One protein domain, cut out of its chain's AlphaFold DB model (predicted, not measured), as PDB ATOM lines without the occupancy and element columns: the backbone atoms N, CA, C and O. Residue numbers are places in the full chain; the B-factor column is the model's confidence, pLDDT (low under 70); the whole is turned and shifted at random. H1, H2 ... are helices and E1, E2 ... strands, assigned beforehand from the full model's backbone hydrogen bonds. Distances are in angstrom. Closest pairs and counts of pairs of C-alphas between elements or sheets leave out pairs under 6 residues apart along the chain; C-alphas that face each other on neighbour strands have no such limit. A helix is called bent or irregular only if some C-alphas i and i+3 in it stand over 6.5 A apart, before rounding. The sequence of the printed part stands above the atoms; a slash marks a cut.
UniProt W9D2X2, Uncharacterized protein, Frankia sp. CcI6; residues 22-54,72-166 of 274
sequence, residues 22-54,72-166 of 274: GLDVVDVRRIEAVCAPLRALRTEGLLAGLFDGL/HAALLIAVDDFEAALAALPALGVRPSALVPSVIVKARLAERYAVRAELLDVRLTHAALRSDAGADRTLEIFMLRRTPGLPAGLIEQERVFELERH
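AT A GLANCE: This is residues 22 to 54 and 72 to 166 of the 274 residues of an uncharacterized protein of Frankia sp. CcI6 (UniProt W9D2X2). A strongly twisted sheet of four strands has H1 and H3 packed over one face and H4 over the other, while H5 grazes the sheet near its edge strand E1. The short helix H2 lies off the sheet, beyond the end of H1 and before a cut in the chain. The printed part has 128 residues, with five named helices and four named strands in the order H1 H2 E1 H3 E2 H4 E3 E4 H5. The mixed sheet runs E1 E4 E3 E2, and the class is mixed, helices and strands. The whole is compact, with a radius of gyration of the C-alphas of 15.0 A and spans of 44 by 37 by 25 A.

IN THESE COORDINATES: H1, residues 25 to 40, begins at C-alpha 25 (-29.299, -36.196, -13.988) and is 22.6 A long; it is neither bent nor irregular, but only just: C-alphas 34 and 37 are 6.2 A apart. H2 is residues 43 to 50. E1, residues 72 to 79, begins at C-alpha 72 (-29.522, -25.626, 6.302) and is 21.5 A long. H3, residues 82 to 92, is only just irregular, with C-alphas 87 and 90 6.7 A apart. E2 is residues 94 to 96 and H4 residues 103 to 112. E3, residues 122 to 130, is 25.7 A long, and E4, residues 136 to 145, is 28.1 A long. H5, residues 154 to 161, ends at C-alpha 161 (-31.351, -44.440, 0.987).

HOW THE PARTS SIT: E1 and E4 are parallel at 26 degrees, with N 77 and O 142 2.9 A apart, within hydrogen-bond range. E4 and E3 form an antiparallel hairpin at 156 degrees, with N 127 and O 139 at 2.8 A. E3 and E2 are antiparallel at 135 degrees, with N 95 and O 128 at 2.8 A. E1, H3 and E2 make a split strand-helix-strand unit, two strands of one sheet that are not neighbours, with a helix between them along the chain and E4 and E3 between them in the sheet; its crossover is right-handed. H1 has a height over the sheet of 8.4 A, lies over E4 and runs along the strands, at 15 degrees to E4 on the local plane. H3 is on the same face as H1; its closest C-alphas to E2 are those of Leu 89 and Arg 95, 6.7 A apart. H4, on the opposite face from H1, lies over E4 and E3 at a height over the sheet of 10.1 A and runs across the strands, at 65 degrees to E3 on the local plane. H5 only grazes the sheet, with residues 154 to 159; the C-alphas of Ala 78 and Ile 155, the closest of E1 and H5, are 6.7 A apart. H2 is not on the sheet; it is close to but not clearly touching H1, with the C-alphas of Pro 37 and Leu 46 6.9 A apart. Every O i to N i+4 pair is within hydrogen-bond range in H2, H4 and H5, against 10 of 12 in H1 and 4 of 7 in H3.

THE WHOLE: The two C-alphas farthest apart, those of Ala 133 and Gly 149, are 44.1 A apart. Residues 55 to 71 are not printed, and C-alphas 54 and 72 are 23.2 A apart across the cut. Of the links that are printed whole, none is long. The mean pLDDT of the printed part is 94.8, and no printed residue is under 70.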
ATOM      1  N   GLY A  22     -20.979 -31.851 -15.662       85.94
ATOM      2  CA  GLY A  22     -20.449 -31.863 -14.291       85.94
ATOM      3  C   GLY A  22     -21.337 -32.563 -13.253       85.94
ATOM      4  O   GLY A  22     -20.817 -33.079 -12.264       85.94
ATOM      5  N   LEU A  23     -22.651 -32.644 -13.489       93.19
ATOM      6  CA  LEU A  23     -23.626 -33.298 -12.613       93.19
ATOM      7  C   LEU A  23     -24.433 -34.361 -13.362       93.19
ATOM      8  O   LEU A  23     -24.896 -34.154 -14.479       93.19
ATOM      9  N   ASP A  24     -24.649 -35.496 -12.703       92.62
ATOM     10  CA  ASP A  24     -25.532 -36.549 -13.198       92.62
ATOM     11  C   ASP A  24     -27.011 -36.153 -13.038       92.62
ATOM     12  O   ASP A  24     -27.391 -35.511 -12.056       92.62
ATOM     13  N   VAL A  25     -27.870 -36.564 -13.978       93.62
ATOM     14  CA  VAL A  25     -29.299 -36.196 -13.988       93.62
ATOM     15  C   VAL A  25     -30.046 -36.634 -12.721       93.62
ATOM     16  O   VAL A  25     -30.987 -35.962 -12.296       93.62
ATOM     17  N   VAL A  26     -29.635 -37.740 -12.090       93.94
ATOM     18  CA  VAL A  26     -30.234 -38.194 -10.828       93.94
ATOM     19  C   VAL A  26     -29.867 -37.237  -9.701       93.94
ATOM     20  O   VAL A  26     -30.735 -36.851  -8.923       93.94
ATOM     21  N   ASP A  27     -28.608 -36.806  -9.634       95.75
ATOM     22  CA  ASP A  27     -28.150 -35.881  -8.597       95.75
ATOM     23  C   ASP A  27     -28.708 -34.466  -8.806       95.75
ATOM     24  O   ASP A  27     -29.070 -33.821  -7.826       95.75
ATOM     25  N   VAL A  28     -28.905 -34.024 -10.055       96.50
ATOM     26  CA  VAL A  28     -29.648 -32.787 -10.368       96.50
ATOM     27  C   VAL A  28     -31.042 -32.816  -9.740       96.50
ATOM     28  O   VAL A  28     -31.388 -31.922  -8.970       96.50
ATOM     29  N   ARG A  29     -31.816 -33.881  -9.987       95.88
ATOM     30  CA  ARG A  29     -33.171 -34.025  -9.427       95.88
ATOM     31  C   ARG A  29     -33.172 -34.055  -7.900       95.88
ATOM     32  O   ARG A  29     -34.077 -33.506  -7.280       95.88
ATOM     33  N   ARG A  30     -32.166 -34.682  -7.286       95.81
ATOM     34  CA  ARG A  30     -32.020 -34.736  -5.821       95.81
ATOM     35  C   ARG A  30     -31.691 -33.364  -5.234       95.81
ATOM     36  O   ARG A  30     -32.292 -32.977  -4.235       95.81
ATOM     37  N   ILE A  31     -30.806 -32.597  -5.875       97.38
ATOM     38  CA  ILE A  31     -30.517 -31.208  -5.484       97.38
ATOM     39  C   ILE A  31     -31.787 -30.360  -5.592       97.38
ATOM     40  O   ILE A  31     -32.122 -29.643  -4.651       97.38
ATOM     41  N   GLU A  32     -32.526 -30.461  -6.698       97.19
ATOM     42  CA  GLU A  32     -33.786 -29.734  -6.890       97.19
ATOM     43  C   GLU A  32     -34.832 -30.102  -5.831       97.19
ATOM     44  O   GLU A  32     -35.467 -29.207  -5.270       97.19
ATOM     45  N   ALA A  33     -34.963 -31.390  -5.501       94.81
ATOM     46  CA  ALA A  33     -35.887 -31.878  -4.479       94.81
ATOM     47  C   ALA A  33     -35.575 -31.333  -3.076       94.81
ATOM     48  O   ALA A  33     -36.497 -31.099  -2.300       94.81
ATOM     49  N   VAL A  34     -34.301 -31.080  -2.753       96.06
ATOM     50  CA  VAL A  34     -33.901 -30.425  -1.493       96.06
ATOM     51  C   VAL A  34     -34.046 -28.902  -1.576       96.06
ATOM     52  O   VAL A  34     -34.469 -28.259  -0.614       96.06
ATOM     53  N   CYS A  35     -33.745 -28.298  -2.728       97.06
ATOM     54  CA  CYS A  35     -33.852 -26.852  -2.920       97.06
ATOM     55  C   CYS A  35     -35.302 -26.359  -2.902       97.06
ATOM     56  O   CYS A  35     -35.561 -25.279  -2.379       97.06
ATOM     57  N   ALA A  36     -36.245 -27.117  -3.465       96.31
ATOM     58  CA  ALA A  36     -37.651 -26.728  -3.551       96.31
ATOM     59  C   ALA A  36     -38.270 -26.367  -2.180       96.31
ATOM     60  O   ALA A  36     -38.743 -25.236  -2.035       96.31
ATOM     61  N   PRO A  37     -38.220 -27.228  -1.142       94.81
ATOM     62  CA  PRO A  37     -38.727 -26.865   0.179       94.81
ATOM     63  C   PRO A  37     -37.915 -25.739   0.831       94.81
ATOM     64  O   PRO A  37     -38.508 -24.871   1.464       94.81
ATOM     65  N   LEU A  38     -36.591 -25.673   0.641       95.06
ATOM     66  CA  LEU A  38     -35.785 -24.562   1.171       95.06
ATOM     67  C   LEU A  38     -36.178 -23.198   0.575       95.06
ATOM     68  O   LEU A  38     -36.100 -22.177   1.270       95.06
ATOM     69  N   ARG A  39     -36.592 -23.167  -0.700       95.75
ATOM     70  CA  ARG A  39     -37.070 -21.949  -1.372       95.75
ATOM     71  C   ARG A  39     -38.433 -21.505  -0.864       95.75
ATOM     72  O   ARG A  39     -38.604 -20.326  -0.555       95.75
ATOM     73  N   ALA A  40     -39.364 -22.447  -0.771       95.38
ATOM     74  CA  ALA A  40     -40.769 -22.146  -0.535       95.38
ATOM     75  C   ALA A  40     -41.117 -22.024   0.955       95.38
ATOM     76  O   ALA A  40     -41.984 -21.234   1.332       95.38
ATOM     77  N   LEU A  41     -40.465 -22.805   1.820       95.12
ATOM     78  CA  LEU A  41     -40.924 -23.009   3.190       95.12
ATOM     79  C   LEU A  41     -40.126 -22.191   4.213       95.12
ATOM     80  O   LEU A  41     -38.930 -21.895   4.089       95.12
ATOM     81  N   ARG A  42     -40.840 -21.817   5.275       94.75
ATOM     82  CA  ARG A  42     -40.254 -21.400   6.551       94.75
ATOM     83  C   ARG A  42     -40.045 -22.616   7.450       94.75
ATOM     84  O   ARG A  42     -40.423 -23.727   7.080       94.75
ATOM     85  N   THR A  43     -39.440 -22.392   8.614       96.00
ATOM     86  CA  THR A  43     -39.177 -23.432   9.616       96.00
ATOM     87  C   THR A  43     -40.423 -24.277   9.882       96.00
ATOM     88  O   THR A  43     -40.367 -25.495   9.784       96.00
ATOM     89  N   GLU A  44     -41.562 -23.631  10.126       97.25
ATOM     90  CA  GLU A  44     -42.839 -24.270  10.445       97.25
ATOM     91  C   GLU A  44     -43.339 -25.145   9.296       97.25
ATOM     92  O   GLU A  44     -43.755 -26.273   9.523       97.25
ATOM     93  N   GLY A  45     -43.256 -24.657   8.056       96.62
ATOM     94  CA  GLY A  45     -43.685 -25.421   6.882       96.62
ATOM     95  C   GLY A  45     -42.819 -26.657   6.641       96.62
ATOM     96  O   GLY A  45     -43.329 -27.712   6.274       96.62
ATOM     97  N   LEU A  46     -41.511 -26.547   6.888       95.69
ATOM     98  CA  LEU A  46     -40.592 -27.674   6.765       95.69
ATOM     99  C   LEU A  46     -40.820 -28.707   7.874       95.69
ATOM    100  O   LEU A  46     -40.857 -29.903   7.595       95.69
ATOM    101  N   LEU A  47     -41.026 -28.250   9.112       96.81
ATOM    102  CA  LEU A  47     -41.393 -29.109  10.238       96.81
ATOM    103  C   LEU A  47     -42.753 -29.776  10.023       96.81
ATOM    104  O   LEU A  47     -42.900 -30.942  10.358       96.81
ATOM    105  N   ALA A  48     -43.727 -29.077   9.436       96.38
ATOM    106  CA  ALA A  48     -45.033 -29.649   9.124       96.38
ATOM    107  C   ALA A  48     -44.915 -30.816   8.137       96.38
ATOM    108  O   ALA A  48     -45.570 -31.831   8.332       96.38
ATOM    109  N   GLY A  49     -44.039 -30.707   7.133       93.25
ATOM    110  CA  GLY A  49     -43.716 -31.830   6.251       93.25
ATOM    111  C   GLY A  49     -43.000 -32.969   6.985       93.25
ATOM    112  O   GLY A  49     -43.380 -34.123   6.831       93.25
ATOM    113  N   LEU A  50     -42.006 -32.650   7.823       93.00
ATOM    114  CA  LEU A  50     -41.268 -33.648   8.612       93.00
ATOM    115  C   LEU A  50     -42.112 -34.342   9.685       93.00
ATOM    116  O   LEU A  50     -41.739 -35.416  10.130       93.00
ATOM    117  N   PHE A  51     -43.194 -33.736  10.161       94.50
ATOM    118  CA  PHE A  51     -44.066 -34.312  11.188       94.50
ATOM    119  C   PHE A  51     -45.405 -34.777  10.619       94.50
ATOM    120  O   PHE A  51     -46.297 -35.141  11.385       94.50
ATOM    121  N   ASP A  52     -45.548 -34.791   9.292       91.94
ATOM    122  CA  ASP A  52     -46.765 -35.257   8.644       91.94
ATOM    123  C   ASP A  52     -47.076 -36.706   9.048       91.94
ATOM    124  O   ASP A  52     -46.180 -37.537   9.226       91.94
ATOM    125  N   GLY A  53     -48.362 -36.984   9.256       89.44
ATOM    126  CA  GLY A  53     -48.851 -38.282   9.722       89.44
ATOM    127  C   GLY A  53     -48.655 -38.590  11.213       89.44
ATOM    128  O   GLY A  53     -49.133 -39.633  11.652       89.44
ATOM    129  N   LEU A  54     -48.008 -37.719  11.999       92.25
ATOM    130  CA  LEU A  54     -47.905 -37.894  13.452       92.25
ATOM    131  C   LEU A  54     -49.133 -37.374  14.203       92.25
ATOM    132  O   LEU A  54     -49.734 -36.356  13.839       92.25
ATOM    133  N   HIS A  72     -29.917 -25.142   7.619       97.44
ATOM    134  CA  HIS A  72     -29.522 -25.626   6.302       97.44
ATOM    135  C   HIS A  72     -30.241 -26.927   5.929       97.44
ATOM    136  O   HIS A  72     -30.950 -27.531   6.734       97.44
ATOM    137  N   ALA A  73     -30.063 -27.363   4.688       98.00
ATOM    138  CA  ALA A  73     -30.244 -28.762   4.314       98.00
ATOM    139  C   ALA A  73     -28.918 -29.311   3.806       98.00
ATOM    140  O   ALA A  73     -28.052 -28.534   3.405       98.00
ATOM    141  N   ALA A  74     -28.775 -30.628   3.764       97.75
ATOM    142  CA  ALA A  74     -27.611 -31.255   3.166       97.75
ATOM    143  C   ALA A  74     -27.977 -32.465   2.316       97.75
ATOM    144  O   ALA A  74     -29.058 -33.036   2.472       97.75
ATOM    145  N   LEU A  75     -27.065 -32.856   1.426       98.06
ATOM    146  CA  LEU A  75     -27.122 -34.106   0.667       98.06
ATOM    147  C   LEU A  75     -25.741 -34.514   0.139       98.06
ATOM    148  O   LEU A  75     -24.868 -33.672  -0.071       98.06
ATOM    149  N   LEU A  76     -25.574 -35.811  -0.130       98.31
ATOM    150  CA  LEU A  76     -24.415 -36.370  -0.830       98.31
ATOM    151  C   LEU A  76     -24.746 -36.649  -2.299       98.31
ATOM    152  O   LEU A  76     -25.728 -37.336  -2.605       98.31
ATOM    153  N   ILE A  77     -23.885 -36.172  -3.193       97.88
ATOM    154  CA  ILE A  77     -23.903 -36.455  -4.631       97.88
ATOM    155  C   ILE A  77     -22.601 -37.129  -5.065       97.88
ATOM    156  O   ILE A  77     -21.569 -37.006  -4.400       97.88
ATOM    157  N   ALA A  78     -22.642 -37.819  -6.203       96.31
ATOM    158  CA  ALA A  78     -21.457 -38.417  -6.800       96.31
ATOM    159  C   ALA A  78     -21.042 -37.638  -8.054       96.31
ATOM    160  O   ALA A  78     -21.856 -37.380  -8.945       96.31
ATOM    161  N   VAL A  79     -19.761 -37.284  -8.135       96.88
ATOM    162  CA  VAL A  79     -19.204 -36.422  -9.187       96.88
ATOM    163  C   VAL A  79     -17.986 -37.070  -9.826       96.88
ATOM    164  O   VAL A  79     -17.262 -37.808  -9.166       96.88
ATOM    165  N   ASP A  80     -17.735 -36.790 -11.098       95.38
ATOM    166  CA  ASP A  80     -16.509 -37.256 -11.765       95.38
ATOM    167  C   ASP A  80     -15.401 -36.203 -11.648       95.38
ATOM    168  O   ASP A  80     -14.240 -36.527 -11.397       95.38
ATOM    169  N   ASP A  81     -15.792 -34.929 -11.739       95.69
ATOM    170  CA  ASP A  81     -14.931 -33.764 -11.597       95.69
ATOM    171  C   ASP A  81     -15.586 -32.734 -10.667       95.69
ATOM    172  O   ASP A  81     -16.748 -32.361 -10.839       95.69
ATOM    173  N   PHE A  82     -14.841 -32.301  -9.650       97.12
ATOM    174  CA  PHE A  82     -15.349 -31.383  -8.636       97.12
ATOM    175  C   PHE A  82     -15.602 -29.974  -9.174       97.12
ATOM    176  O   PHE A  82     -16.590 -29.354  -8.791       97.12
ATOM    177  N   GLU A  83     -14.726 -29.463 -10.039       96.19
ATOM    178  CA  GLU A  83     -14.818 -28.095 -10.550       96.19
ATOM    179  C   GLU A  83     -15.957 -27.978 -11.563       96.19
ATOM    180  O   GLU A  83     -16.733 -27.024 -11.522       96.19
ATOM    181  N   ALA A  84     -16.134 -28.991 -12.415       96.12
ATOM    182  CA  ALA A  84     -17.273 -29.085 -13.320       96.12
ATOM    183  C   ALA A  84     -18.596 -29.173 -12.545       96.12
ATOM    184  O   ALA A  84     -19.554 -28.479 -12.888       96.12
ATOM    185  N   ALA A  85     -18.651 -29.974 -11.474       96.75
ATOM    186  CA  ALA A  85     -19.820 -30.031 -10.599       96.75
ATOM    187  C   ALA A  85     -20.098 -28.671  -9.937       96.75
ATOM    188  O   ALA A  85     -21.238 -28.205  -9.953       96.75
ATOM    189  N   LEU A  86     -19.068 -27.999  -9.411       97.00
ATOM    190  CA  LEU A  86     -19.175 -26.673  -8.795       97.00
ATOM    191  C   LEU A  86     -19.685 -25.618  -9.791       97.00
ATOM    192  O   LEU A  86     -20.550 -24.815  -9.449       97.00
ATOM    193  N   ALA A  87     -19.193 -25.649 -11.030       96.06
ATOM    194  CA  ALA A  87     -19.590 -24.739 -12.102       96.06
ATOM    195  C   ALA A  87     -21.033 -24.960 -12.590       96.06
ATOM    196  O   ALA A  87     -21.652 -24.027 -13.100       96.06
ATOM    197  N   ALA A  88     -21.587 -26.164 -12.417       96.50
ATOM    198  CA  ALA A  88     -22.959 -26.492 -12.809       96.50
ATOM    199  C   ALA A  88     -24.015 -26.049 -11.779       96.50
ATOM    200  O   ALA A  88     -25.162 -25.775 -12.137       96.50
ATOM    201  N   LEU A  89     -23.639 -25.934 -10.501       97.00
ATOM    202  CA  LEU A  89     -24.534 -25.564  -9.397       97.00
ATOM    203  C   LEU A  89     -25.285 -24.223  -9.601       97.00
ATOM    204  O   LEU A  89     -26.494 -24.192  -9.358       97.00
ATOM    205  N   PRO A  90     -24.670 -23.132 -10.109       96.69
ATOM    206  CA  PRO A  90     -25.378 -21.879 -10.395       96.69
ATOM    207  C   PRO A  90     -26.590 -22.008 -11.321       96.69
ATOM    208  O   PRO A  90     -27.567 -21.284 -11.128       96.69
ATOM    209  N   ALA A  91     -26.578 -22.941 -12.279       95.00
ATOM    210  CA  ALA A  91     -27.725 -23.185 -13.158       95.00
ATOM    211  C   ALA A  91     -28.929 -23.780 -12.404       95.00
ATOM    212  O   ALA A  91     -30.067 -23.633 -12.831       95.00
ATOM    213  N   LEU A  92     -28.700 -24.384 -11.235       95.00
ATOM    214  CA  LEU A  92     -29.747 -24.830 -10.314       95.00
ATOM    215  C   LEU A  92     -30.183 -23.732  -9.336       95.00
ATOM    216  O   LEU A  92     -30.943 -24.006  -8.408       95.00
ATOM    217  N   GLY A  93     -29.707 -22.494  -9.505       95.06
ATOM    218  CA  GLY A  93     -30.019 -21.364  -8.631       95.06
ATOM    219  C   GLY A  93     -29.349 -21.436  -7.256       95.06
ATOM    220  O   GLY A  93     -29.823 -20.790  -6.320       95.06
ATOM    221  N   VAL A  94     -28.278 -22.223  -7.118       96.56
ATOM    222  CA  VAL A  94     -27.469 -22.329  -5.895       96.56
ATOM    223  C   VAL A  94     -26.067 -21.775  -6.145       96.56
ATOM    224  O   VAL A  94     -25.455 -22.020  -7.179       96.56
ATOM    225  N   ARG A  95     -25.544 -20.989  -5.205       97.56
ATOM    226  CA  ARG A  95     -24.243 -20.315  -5.323       97.56
ATOM    227  C   ARG A  95     -23.234 -20.978  -4.391       97.56
ATOM    228  O   ARG A  95     -23.272 -20.687  -3.194       97.56
ATOM    229  N   PRO A  96     -22.372 -21.874  -4.892       97.88
ATOM    230  CA  PRO A  96     -21.424 -22.576  -4.045       97.88
ATOM    231  C   PRO A  96     -20.297 -21.665  -3.553       97.88
ATOM    232  O   PRO A  96     -19.915 -20.699  -4.213       97.88
ATOM    233  N   SER A  97     -19.735 -22.019  -2.401       97.56
ATOM    234  CA  SER A  97     -18.441 -21.524  -1.926       97.56
ATOM    235  C   SER A  97     -17.307 -22.480  -2.317       97.56
ATOM    236  O   SER A  97     -17.531 -23.497  -2.981       97.56
ATOM    237  N   ALA A  98     -16.076 -22.155  -1.915       96.31
ATOM    238  CA  ALA A  98     -14.919 -23.010  -2.153       96.31
ATOM    239  C   ALA A  98     -15.108 -24.408  -1.542       96.31
ATOM    240  O   ALA A  98     -15.685 -24.566  -0.463       96.31
ATOM    241  N   LEU A  99     -14.584 -25.418  -2.232       97.44
ATOM    242  CA  LEU A  99     -14.591 -26.789  -1.743       97.44
ATOM    243  C   LEU A  99     -13.635 -26.951  -0.563       97.44
ATOM    244  O   LEU A  99     -12.485 -26.514  -0.612       97.44
ATOM    245  N   VAL A 100     -14.092 -27.663   0.462       95.88
ATOM    246  CA  VAL A 100     -13.276 -28.057   1.615       95.88
ATOM    247  C   VAL A 100     -13.378 -29.569   1.848       95.88
ATOM    248  O   VAL A 100     -14.378 -30.179   1.460       95.88
ATOM    249  N   PRO A 101     -12.369 -30.222   2.452       95.38
ATOM    250  CA  PRO A 101     -12.453 -31.647   2.776       95.38
ATOM    251  C   PRO A 101     -13.617 -31.958   3.730       95.38
ATOM    252  O   PRO A 101     -13.753 -31.313   4.768       95.38
ATOM    253  N   SER A 102     -14.417 -32.987   3.425       94.06
ATOM    254  CA  SER A 102     -15.472 -33.469   4.328       94.06
ATOM    255  C   SER A 102     -14.978 -34.663   5.138       94.06
ATOM    256  O   SER A 102     -15.167 -35.818   4.761       94.06
ATOM    257  N   VAL A 103     -14.305 -34.394   6.257       90.38
ATOM    258  CA  VAL A 103     -13.668 -35.446   7.073       90.38
ATOM    259  C   VAL A 103     -14.684 -36.375   7.741       90.38
ATOM    260  O   VAL A 103     -14.468 -37.582   7.800       90.38
ATOM    261  N   ILE A 104     -15.820 -35.831   8.184       87.94
ATOM    262  CA  ILE A 104     -16.848 -36.590   8.902       87.94
ATOM    263  C   ILE A 104     -17.636 -37.493   7.952       87.94
ATOM    264  O   ILE A 104     -17.776 -38.680   8.227       87.94
ATOM    265  N   VAL A 105     -18.117 -36.974   6.817       92.06
ATOM    266  CA  VAL A 105     -18.840 -37.807   5.835       92.06
ATOM    267  C   VAL A 105     -17.906 -38.856   5.238       92.06
ATOM    268  O   VAL A 105     -18.292 -40.010   5.094       92.06
ATOM    269  N   LYS A 106     -16.641 -38.501   4.983       94.88
ATOM    270  CA  LYS A 106     -15.613 -39.460   4.572       94.88
ATOM    271  C   LYS A 106     -15.444 -40.608   5.572       94.88
ATOM    272  O   LYS A 106     -15.397 -41.759   5.148       94.88
ATOM    273  N   ALA A 107     -15.368 -40.314   6.870       90.25
ATOM    274  CA  ALA A 107     -15.274 -41.339   7.909       90.25
ATOM    275  C   ALA A 107     -16.536 -42.217   7.971       90.25
ATOM    276  O   ALA A 107     -16.417 -43.439   7.999       90.25
ATOM    277  N   ARG A 108     -17.733 -41.615   7.893       91.00
ATOM    278  CA  ARG A 108     -19.005 -42.359   7.868       91.00
ATOM    279  C   ARG A 108     -19.099 -43.300   6.672       91.00
ATOM    280  O   ARG A 108     -19.476 -44.451   6.840       91.00
ATOM    281  N   LEU A 109     -18.729 -42.836   5.477       94.44
ATOM    282  CA  LEU A 109     -18.702 -43.671   4.274       94.44
ATOM    283  C   LEU A 109     -17.676 -44.806   4.407       94.44
ATOM    284  O   LEU A 109     -17.977 -45.947   4.064       94.44
ATOM    285  N   ALA A 110     -16.483 -44.515   4.933       93.81
ATOM    286  CA  ALA A 110     -15.446 -45.519   5.165       93.81
ATOM    287  C   ALA A 110     -15.941 -46.650   6.078       93.81
ATOM    288  O   ALA A 110     -15.813 -47.825   5.742       93.81
ATOM    289  N   GLU A 111     -16.564 -46.293   7.201       90.94
ATOM    290  CA  GLU A 111     -17.137 -47.249   8.147       90.94
ATOM    291  C   GLU A 111     -18.307 -48.028   7.539       90.94
ATOM    292  O   GLU A 111     -18.295 -49.259   7.532       90.94
ATOM    293  N   ARG A 112     -19.280 -47.320   6.960       93.12
ATOM    294  CA  ARG A 112     -20.509 -47.893   6.395       93.12
ATOM    295  C   ARG A 112     -20.242 -48.932   5.310       93.12
ATOM    296  O   ARG A 112     -20.937 -49.942   5.249       93.12
ATOM    297  N   TYR A 113     -19.249 -48.677   4.463       93.50
ATOM    298  CA  TYR A 113     -18.899 -49.540   3.336       93.50
ATOM    299  C   TYR A 113     -17.670 -50.411   3.591       93.50
ATOM    300  O   TYR A 113     -17.192 -51.065   2.667       93.50
ATOM    301  N   ALA A 114     -17.156 -50.422   4.827       93.06
ATOM    302  CA  ALA A 114     -15.949 -51.147   5.216       93.06
ATOM    303  C   ALA A 114     -14.761 -50.896   4.262       93.06
ATOM    304  O   ALA A 114     -14.018 -51.813   3.905       93.06
ATOM    305  N   VAL A 115     -14.574 -49.640   3.843       93.25
ATOM    306  CA  VAL A 115     -13.461 -49.214   2.985       93.25
ATOM    307  C   VAL A 115     -12.499 -48.313   3.725       93.25
ATOM    308  O   VAL A 115     -12.869 -47.560   4.619       93.25
ATOM    309  N   ARG A 116     -11.232 -48.341   3.312       91.81
ATOM    310  CA  ARG A 116     -10.243 -47.408   3.852       91.81
ATOM    311  C   ARG A 116     -10.594 -45.983   3.445       91.81
ATOM    312  O   ARG A 116     -10.816 -45.719   2.262       91.81
ATOM    313  N   ALA A 117     -10.562 -45.058   4.401       91.12
ATOM    314  CA  ALA A 117     -10.885 -43.659   4.150       91.12
ATOM    315  C   ALA A 117      -9.995 -43.061   3.048       91.12
ATOM    316  O   ALA A 117     -10.468 -42.294   2.223       91.12
ATOM    317  N   GLU A 118      -8.723 -43.443   2.949       91.19
ATOM    318  CA  GLU A 118      -7.802 -42.941   1.913       91.19
ATOM    319  C   GLU A 118      -8.282 -43.190   0.472       91.19
ATOM    320  O   GLU A 118      -7.861 -42.471  -0.431       91.19
ATOM    321  N   LEU A 119      -9.168 -44.168   0.252       92.00
ATOM    322  CA  LEU A 119      -9.758 -44.467  -1.058       92.00
ATOM    323  C   LEU A 119     -10.947 -43.557  -1.408       92.00
ATOM    324  O   LEU A 119     -11.418 -43.565  -2.543       92.00
ATOM    325  N   LEU A 120     -11.431 -42.771  -0.447       96.44
ATOM    326  CA  LEU A 120     -12.550 -41.852  -0.603       96.44
ATOM    327  C   LEU A 120     -12.043 -40.409  -0.722       96.44
ATOM    328  O   LEU A 120     -11.382 -39.885   0.183       96.44
ATOM    329  N   ASP A 121     -12.396 -39.733  -1.814       97.12
ATOM    330  CA  ASP A 121     -12.240 -38.281  -1.949       97.12
ATOM    331  C   ASP A 121     -13.615 -37.633  -1.819       97.12
ATOM    332  O   ASP A 121     -14.432 -37.682  -2.741       97.12
ATOM    333  N   VAL A 122     -13.866 -37.091  -0.626       98.12
ATOM    334  CA  VAL A 122     -15.123 -36.439  -0.272       98.12
ATOM    335  C   VAL A 122     -14.833 -34.998   0.097       98.12
ATOM    336  O   VAL A 122     -14.063 -34.713   1.023       98.12
ATOM    337  N   ARG A 123     -15.482 -34.087  -0.612       98.25
ATOM    338  CA  ARG A 123     -15.419 -32.648  -0.364       98.25
ATOM    339  C   ARG A 123     -16.817 -32.125  -0.106       98.25
ATOM    340  O   ARG A 123     -17.793 -32.798  -0.416       98.25
ATOM    341  N   LEU A 124     -16.920 -30.945   0.478       97.50
ATOM    342  CA  LEU A 124     -18.187 -30.249   0.628       97.50
ATOM    343  C   LEU A 124     -18.051 -28.811   0.155       97.50
ATOM    344  O   LEU A 124     -16.977 -28.215   0.251       97.50
ATOM    345  N   THR A 125     -19.157 -28.258  -0.322       98.25
ATOM    346  CA  THR A 125     -19.337 -26.817  -0.488       98.25
ATOM    347  C   THR A 125     -20.569 -26.387   0.295       98.25
ATOM    348  O   THR A 125     -21.594 -27.073   0.279       98.25
ATOM    349  N   HIS A 126     -20.472 -25.243   0.969       97.69
ATOM    350  CA  HIS A 126     -21.650 -24.553   1.479       97.69
ATOM    351  C   HIS A 126     -22.171 -23.678   0.346       97.69
ATOM    352  O   HIS A 126     -21.469 -22.772  -0.113       97.69
ATOM    353  N   ALA A 127     -23.376 -23.954  -0.127       97.69
ATOM    354  CA  ALA A 127     -24.015 -23.215  -1.195       97.69
ATOM    355  C   ALA A 127     -25.120 -22.314  -0.644       97.69
ATOM    356  O   ALA A 127     -25.979 -22.740   0.127       97.69
ATOM    357  N   ALA A 128     -25.105 -21.054  -1.068       97.69
ATOM    358  CA  ALA A 128     -26.161 -20.104  -0.768       97.69
ATOM    359  C   ALA A 128     -27.316 -20.267  -1.762       97.69
ATOM    360  O   ALA A 128     -27.114 -20.336  -2.974       97.69
ATOM    361  N   LEU A 129     -28.535 -20.248  -1.245       96.12
ATOM    362  CA  LEU A 129     -29.783 -20.311  -1.992       96.12
ATOM    363  C   LEU A 129     -30.681 -19.168  -1.513       96.12
ATOM    364  O   LEU A 129     -30.809 -18.948  -0.313       96.12
ATOM    365  N   ARG A 130     -31.312 -18.428  -2.426       95.62
ATOM    366  CA  ARG A 130     -32.295 -17.405  -2.041       95.62
ATOM    367  C   ARG A 130     -33.683 -18.037  -1.999       95.62
ATOM    368  O   ARG A 130     -34.065 -18.707  -2.954       95.62
ATOM    369  N   SER A 131     -34.411 -17.835  -0.906       94.75
ATOM    370  CA  SER A 131     -35.811 -18.249  -0.811       94.75
ATOM    371  C   SER A 131     -36.727 -17.319  -1.608       94.75
ATOM    372  O   SER A 131     -36.347 -16.185  -1.914       94.75
ATOM    373  N   ASP A 132     -37.951 -17.762  -1.883       93.31
ATOM    374  CA  ASP A 132     -38.940 -16.970  -2.629       93.31
ATOM    375  C   ASP A 132     -39.364 -15.719  -1.844       93.31
ATOM    376  O   ASP A 132     -39.629 -14.661  -2.409       93.31
ATOM    377  N   ALA A 133     -39.330 -15.811  -0.511       91.88
ATOM    378  CA  ALA A 133     -39.524 -14.685   0.402       91.88
ATOM    379  C   ALA A 133     -38.268 -13.804   0.568       91.88
ATOM    380  O   ALA A 133     -38.260 -12.882   1.383       91.88
ATOM    381  N   GLY A 134     -37.183 -14.103  -0.148       91.44
ATOM    382  CA  GLY A 134     -35.936 -13.363  -0.068       91.44
ATOM    383  C   GLY A 134     -35.164 -13.582   1.236       91.44
ATOM    384  O   GLY A 134     -34.517 -12.657   1.703       91.44
ATOM    385  N   ALA A 135     -35.206 -14.762   1.848       91.38
ATOM    386  CA  ALA A 135     -34.276 -15.128   2.920       91.38
ATOM    387  C   ALA A 135     -33.066 -15.868   2.334       91.38
ATOM    388  O   ALA A 135     -33.215 -16.633   1.379       91.38
ATOM    389  N   ASP A 136     -31.879 -15.670   2.905       93.56
ATOM    390  CA  ASP A 136     -30.730 -16.516   2.571       93.56
ATOM    391  C   ASP A 136     -30.880 -17.881   3.243       93.56
ATOM    392  O   ASP A 136     -31.217 -17.991   4.424       93.56
ATOM    393  N   ARG A 137     -30.667 -18.927   2.452       96.06
ATOM    394  CA  ARG A 137     -30.693 -20.331   2.845       96.06
ATOM    395  C   ARG A 137     -29.342 -20.949   2.545       96.06
ATOM    396  O   ARG A 137     -28.677 -20.561   1.584       96.06
ATOM    397  N   THR A 138     -28.986 -21.943   3.340       97.12
ATOM    398  CA  THR A 138     -27.746 -22.691   3.167       97.12
ATOM    399  C   THR A 138     -28.067 -24.119   2.753       97.12
ATOM    400  O   THR A 138     -28.989 -24.745   3.276       97.12
ATOM    401  N   LEU A 139     -27.296 -24.623   1.800       98.00
ATOM    402  CA  LEU A 139     -27.278 -26.012   1.380       98.00
ATOM    403  C   LEU A 139     -25.851 -26.538   1.538       98.00
ATOM    404  O   LEU A 139     -24.920 -25.953   0.990       98.00
ATOM    405  N   GLU A 140     -25.667 -27.637   2.252       98.31
ATOM    406  CA  GLU A 140     -24.400 -28.362   2.296       98.31
ATOM    407  C   GLU A 140     -24.421 -29.479   1.251       98.31
ATOM    408  O   GLU A 140     -25.207 -30.423   1.324       98.31
ATOM    409  N   ILE A 141     -23.563 -29.369   0.238       98.56
ATOM    410  CA  ILE A 141     -23.460 -30.388  -0.809       98.56
ATOM    411  C   ILE A 141     -22.169 -31.157  -0.588       98.56
ATOM    412  O   ILE A 141     -21.083 -30.658  -0.890       98.56
ATOM    413  N   PHE A 142     -22.295 -32.380  -0.083       98.56
ATOM    414  CA  PHE A 142     -21.199 -33.334  -0.042       98.56
ATOM    415  C   PHE A 142     -21.022 -33.938  -1.435       98.56
ATOM    416  O   PHE A 142     -21.980 -34.374  -2.070       98.56
ATOM    417  N   MET A 143     -19.789 -33.980  -1.914       98.44
ATOM    418  CA  MET A 143     -19.422 -34.507  -3.218       98.44
ATOM    419  C   MET A 143     -18.441 -35.655  -3.019       98.44
ATOM    420  O   MET A 143     -17.333 -35.442  -2.525       98.44
ATOM    421  N   LEU A 144     -18.840 -36.863  -3.410       98.06
ATOM    422  CA  LEU A 144     -17.961 -38.026  -3.504       98.06
ATOM    423  C   LEU A 144     -17.452 -38.151  -4.940       98.06
ATOM    424  O   LEU A 144     -18.246 -38.302  -5.870       98.06
ATOM    425  N   ARG A 145     -16.130 -38.132  -5.131       97.31
ATOM    426  CA  ARG A 145     -15.546 -38.349  -6.459       97.31
ATOM    427  C   ARG A 145     -15.626 -39.820  -6.861       97.31
ATOM    428  O   ARG A 145     -15.145 -40.683  -6.126       97.31
ATOM    429  N   ARG A 146     -16.159 -40.107  -8.052       94.88
ATOM    430  CA  ARG A 146     -16.134 -41.448  -8.642       94.88
ATOM    431  C   ARG A 146     -14.699 -41.838  -8.954       94.88
ATOM    432  O   ARG A 146     -13.974 -41.123  -9.641       94.88
ATOM    433  N   THR A 147     -14.289 -42.994  -8.452       90.94
ATOM    434  CA  THR A 147     -13.009 -43.605  -8.808       90.94
ATOM    435  C   THR A 147     -13.218 -45.097  -9.056       90.94
ATOM    436  O   THR A 147     -14.122 -45.684  -8.454       90.94
ATOM    437  N   PRO A 148     -12.384 -45.748  -9.886       86.81
ATOM    438  CA  PRO A 148     -12.470 -47.194 -10.103       86.81
ATOM    439  C   PRO A 148     -12.297 -48.037  -8.828       86.81
ATOM    440  O   PRO A 148     -12.637 -49.212  -8.829       86.81
ATOM    441  N   GLY A 149     -11.744 -47.455  -7.755       86.50
ATOM    442  CA  GLY A 149     -11.536 -48.125  -6.470       86.50
ATOM    443  C   GLY A 149     -12.726 -48.061  -5.510       86.50
ATOM    444  O   GLY A 149     -12.623 -48.599  -4.408       86.50
ATOM    445  N   LEU A 150     -13.830 -47.399  -5.878       92.62
ATOM    446  CA  LEU A 150     -15.035 -47.390  -5.049       92.62
ATOM    447  C   LEU A 150     -15.714 -48.772  -5.055       92.62
ATOM    448  O   LEU A 150     -15.760 -49.421  -6.101       92.62
ATOM    449  N   PRO A 151     -16.296 -49.216  -3.925       92.25
ATOM    450  CA  PRO A 151     -17.128 -50.412  -3.895       92.25
ATOM    451  C   PRO A 151     -18.277 -50.337  -4.896       92.25
ATOM    452  O   PRO A 151     -18.942 -49.304  -5.027       92.25
ATOM    453  N   ALA A 152     -18.544 -51.460  -5.557       91.00
ATOM    454  CA  ALA A 152     -19.699 -51.589  -6.432       91.00
ATOM    455  C   ALA A 152     -20.999 -51.343  -5.648       91.00
ATOM    456  O   ALA A 152     -21.179 -51.879  -4.556       91.00
ATOM    457  N   GLY A 153     -21.906 -50.542  -6.209       91.88
ATOM    458  CA  GLY A 153     -23.210 -50.257  -5.609       91.88
ATOM    459  C   GLY A 153     -23.218 -49.163  -4.537       91.88
ATOM    460  O   GLY A 153     -24.301 -48.786  -4.095       91.88
ATOM    461  N   LEU A 154     -22.060 -48.631  -4.116       94.50
ATOM    462  CA  LEU A 154     -21.987 -47.612  -3.057       94.50
ATOM    463  C   LEU A 154     -22.828 -46.380  -3.409       94.50
ATOM    464  O   LEU A 154     -23.653 -45.939  -2.615       94.50
ATOM    465  N   ILE A 155     -22.638 -45.837  -4.613       94.69
ATOM    466  CA  ILE A 155     -23.317 -44.614  -5.064       94.69
ATOM    467  C   ILE A 155     -24.819 -44.856  -5.196       94.69
ATOM    468  O   ILE A 155     -25.628 -44.009  -4.818       94.69
ATOM    469  N   GLU A 156     -25.202 -46.015  -5.718       94.25
ATOM    470  CA  GLU A 156     -26.591 -46.427  -5.872       94.25
ATOM    471  C   GLU A 156     -27.268 -46.550  -4.505       94.25
ATOM    472  O   GLU A 156     -28.367 -46.034  -4.323       94.25
ATOM    473  N   GLN A 157     -26.597 -47.153  -3.521       92.94
ATOM    474  CA  GLN A 157     -27.105 -47.260  -2.154       92.94
ATOM    475  C   GLN A 157     -27.237 -45.884  -1.483       92.94
ATOM    476  O   GLN A 157     -28.285 -45.596  -0.906       92.94
ATOM    477  N   GLU A 158     -26.238 -45.007  -1.613       94.12
ATOM    478  CA  GLU A 158     -26.310 -43.625  -1.111       94.12
ATOM    479  C   GLU A 158     -27.460 -42.830  -1.741       94.12
ATOM    480  O   GLU A 158     -28.122 -42.036  -1.071       94.12
ATOM    481  N   ARG A 159     -27.735 -43.054  -3.029       93.19
ATOM    482  CA  ARG A 159     -28.850 -42.418  -3.742       93.19
ATOM    483  C   ARG A 159     -30.205 -42.960  -3.310       93.19
ATOM    484  O   ARG A 159     -31.118 -42.167  -3.120       93.19
ATOM    485  N   VAL A 160     -30.335 -44.277  -3.165       89.88
ATOM    486  CA  VAL A 160     -31.599 -44.937  -2.801       89.88
ATOM    487  C   VAL A 160     -32.005 -44.610  -1.369       89.88
ATOM    488  O   VAL A 160     -33.175 -44.343  -1.114       89.88
ATOM    489  N   PHE A 161     -31.054 -44.625  -0.434       88.19
ATOM    490  CA  PHE A 161     -31.351 -44.440   0.987       88.19
ATOM    491  C   PHE A 161     -31.125 -43.016   1.494       88.19
ATOM    492  O   PHE A 161     -31.470 -42.736   2.640       88.19
ATOM    493  N   GLU A 162     -30.537 -42.150   0.666       91.94
ATOM    494  CA  GLU A 162     -30.272 -40.740   0.962       91.94
ATOM    495  C   GLU A 162     -29.603 -40.520   2.327       91.94
ATOM    496  O   GLU A 162     -30.006 -39.662   3.105       91.94
ATOM    497  N   LEU A 163     -28.569 -41.308   2.631       90.44
ATOM    498  CA  LEU A 163     -28.057 -41.471   4.001       90.44
ATOM    499  C   LEU A 163     -27.432 -40.203   4.591       90.44
ATOM    500  O   LEU A 163     -27.433 -40.023   5.807       90.44
ATOM    501  N   GLU A 164     -26.935 -39.310   3.737       94.06
ATOM    502  CA  GLU A 164     -26.423 -38.001   4.152       94.06
ATOM    503  C   GLU A 164     -27.446 -36.865   3.967       94.06
ATOM    504  O   GLU A 164     -27.159 -35.727   4.341       94.06
ATOM    505  N   ARG A 165     -28.643 -37.139   3.418       95.94
ATOM    506  CA  ARG A 165     -29.692 -36.121   3.281       95.94
ATOM    507  C   ARG A 165     -30.275 -35.798   4.646       95.94
ATOM    508  O   ARG A 165     -30.728 -36.694   5.351       95.94
ATOM    509  N   HIS A 166     -30.303 -34.521   5.002       96.75
ATOM    510  CA  HIS A 166     -30.950 -34.065   6.226       96.75
ATOM    511  C   HIS A 166     -31.378 -32.603   6.134       96.75
ATOM    512  O   HIS A 166     -30.885 -31.844   5.298       96.75
TER     513      HIS A 166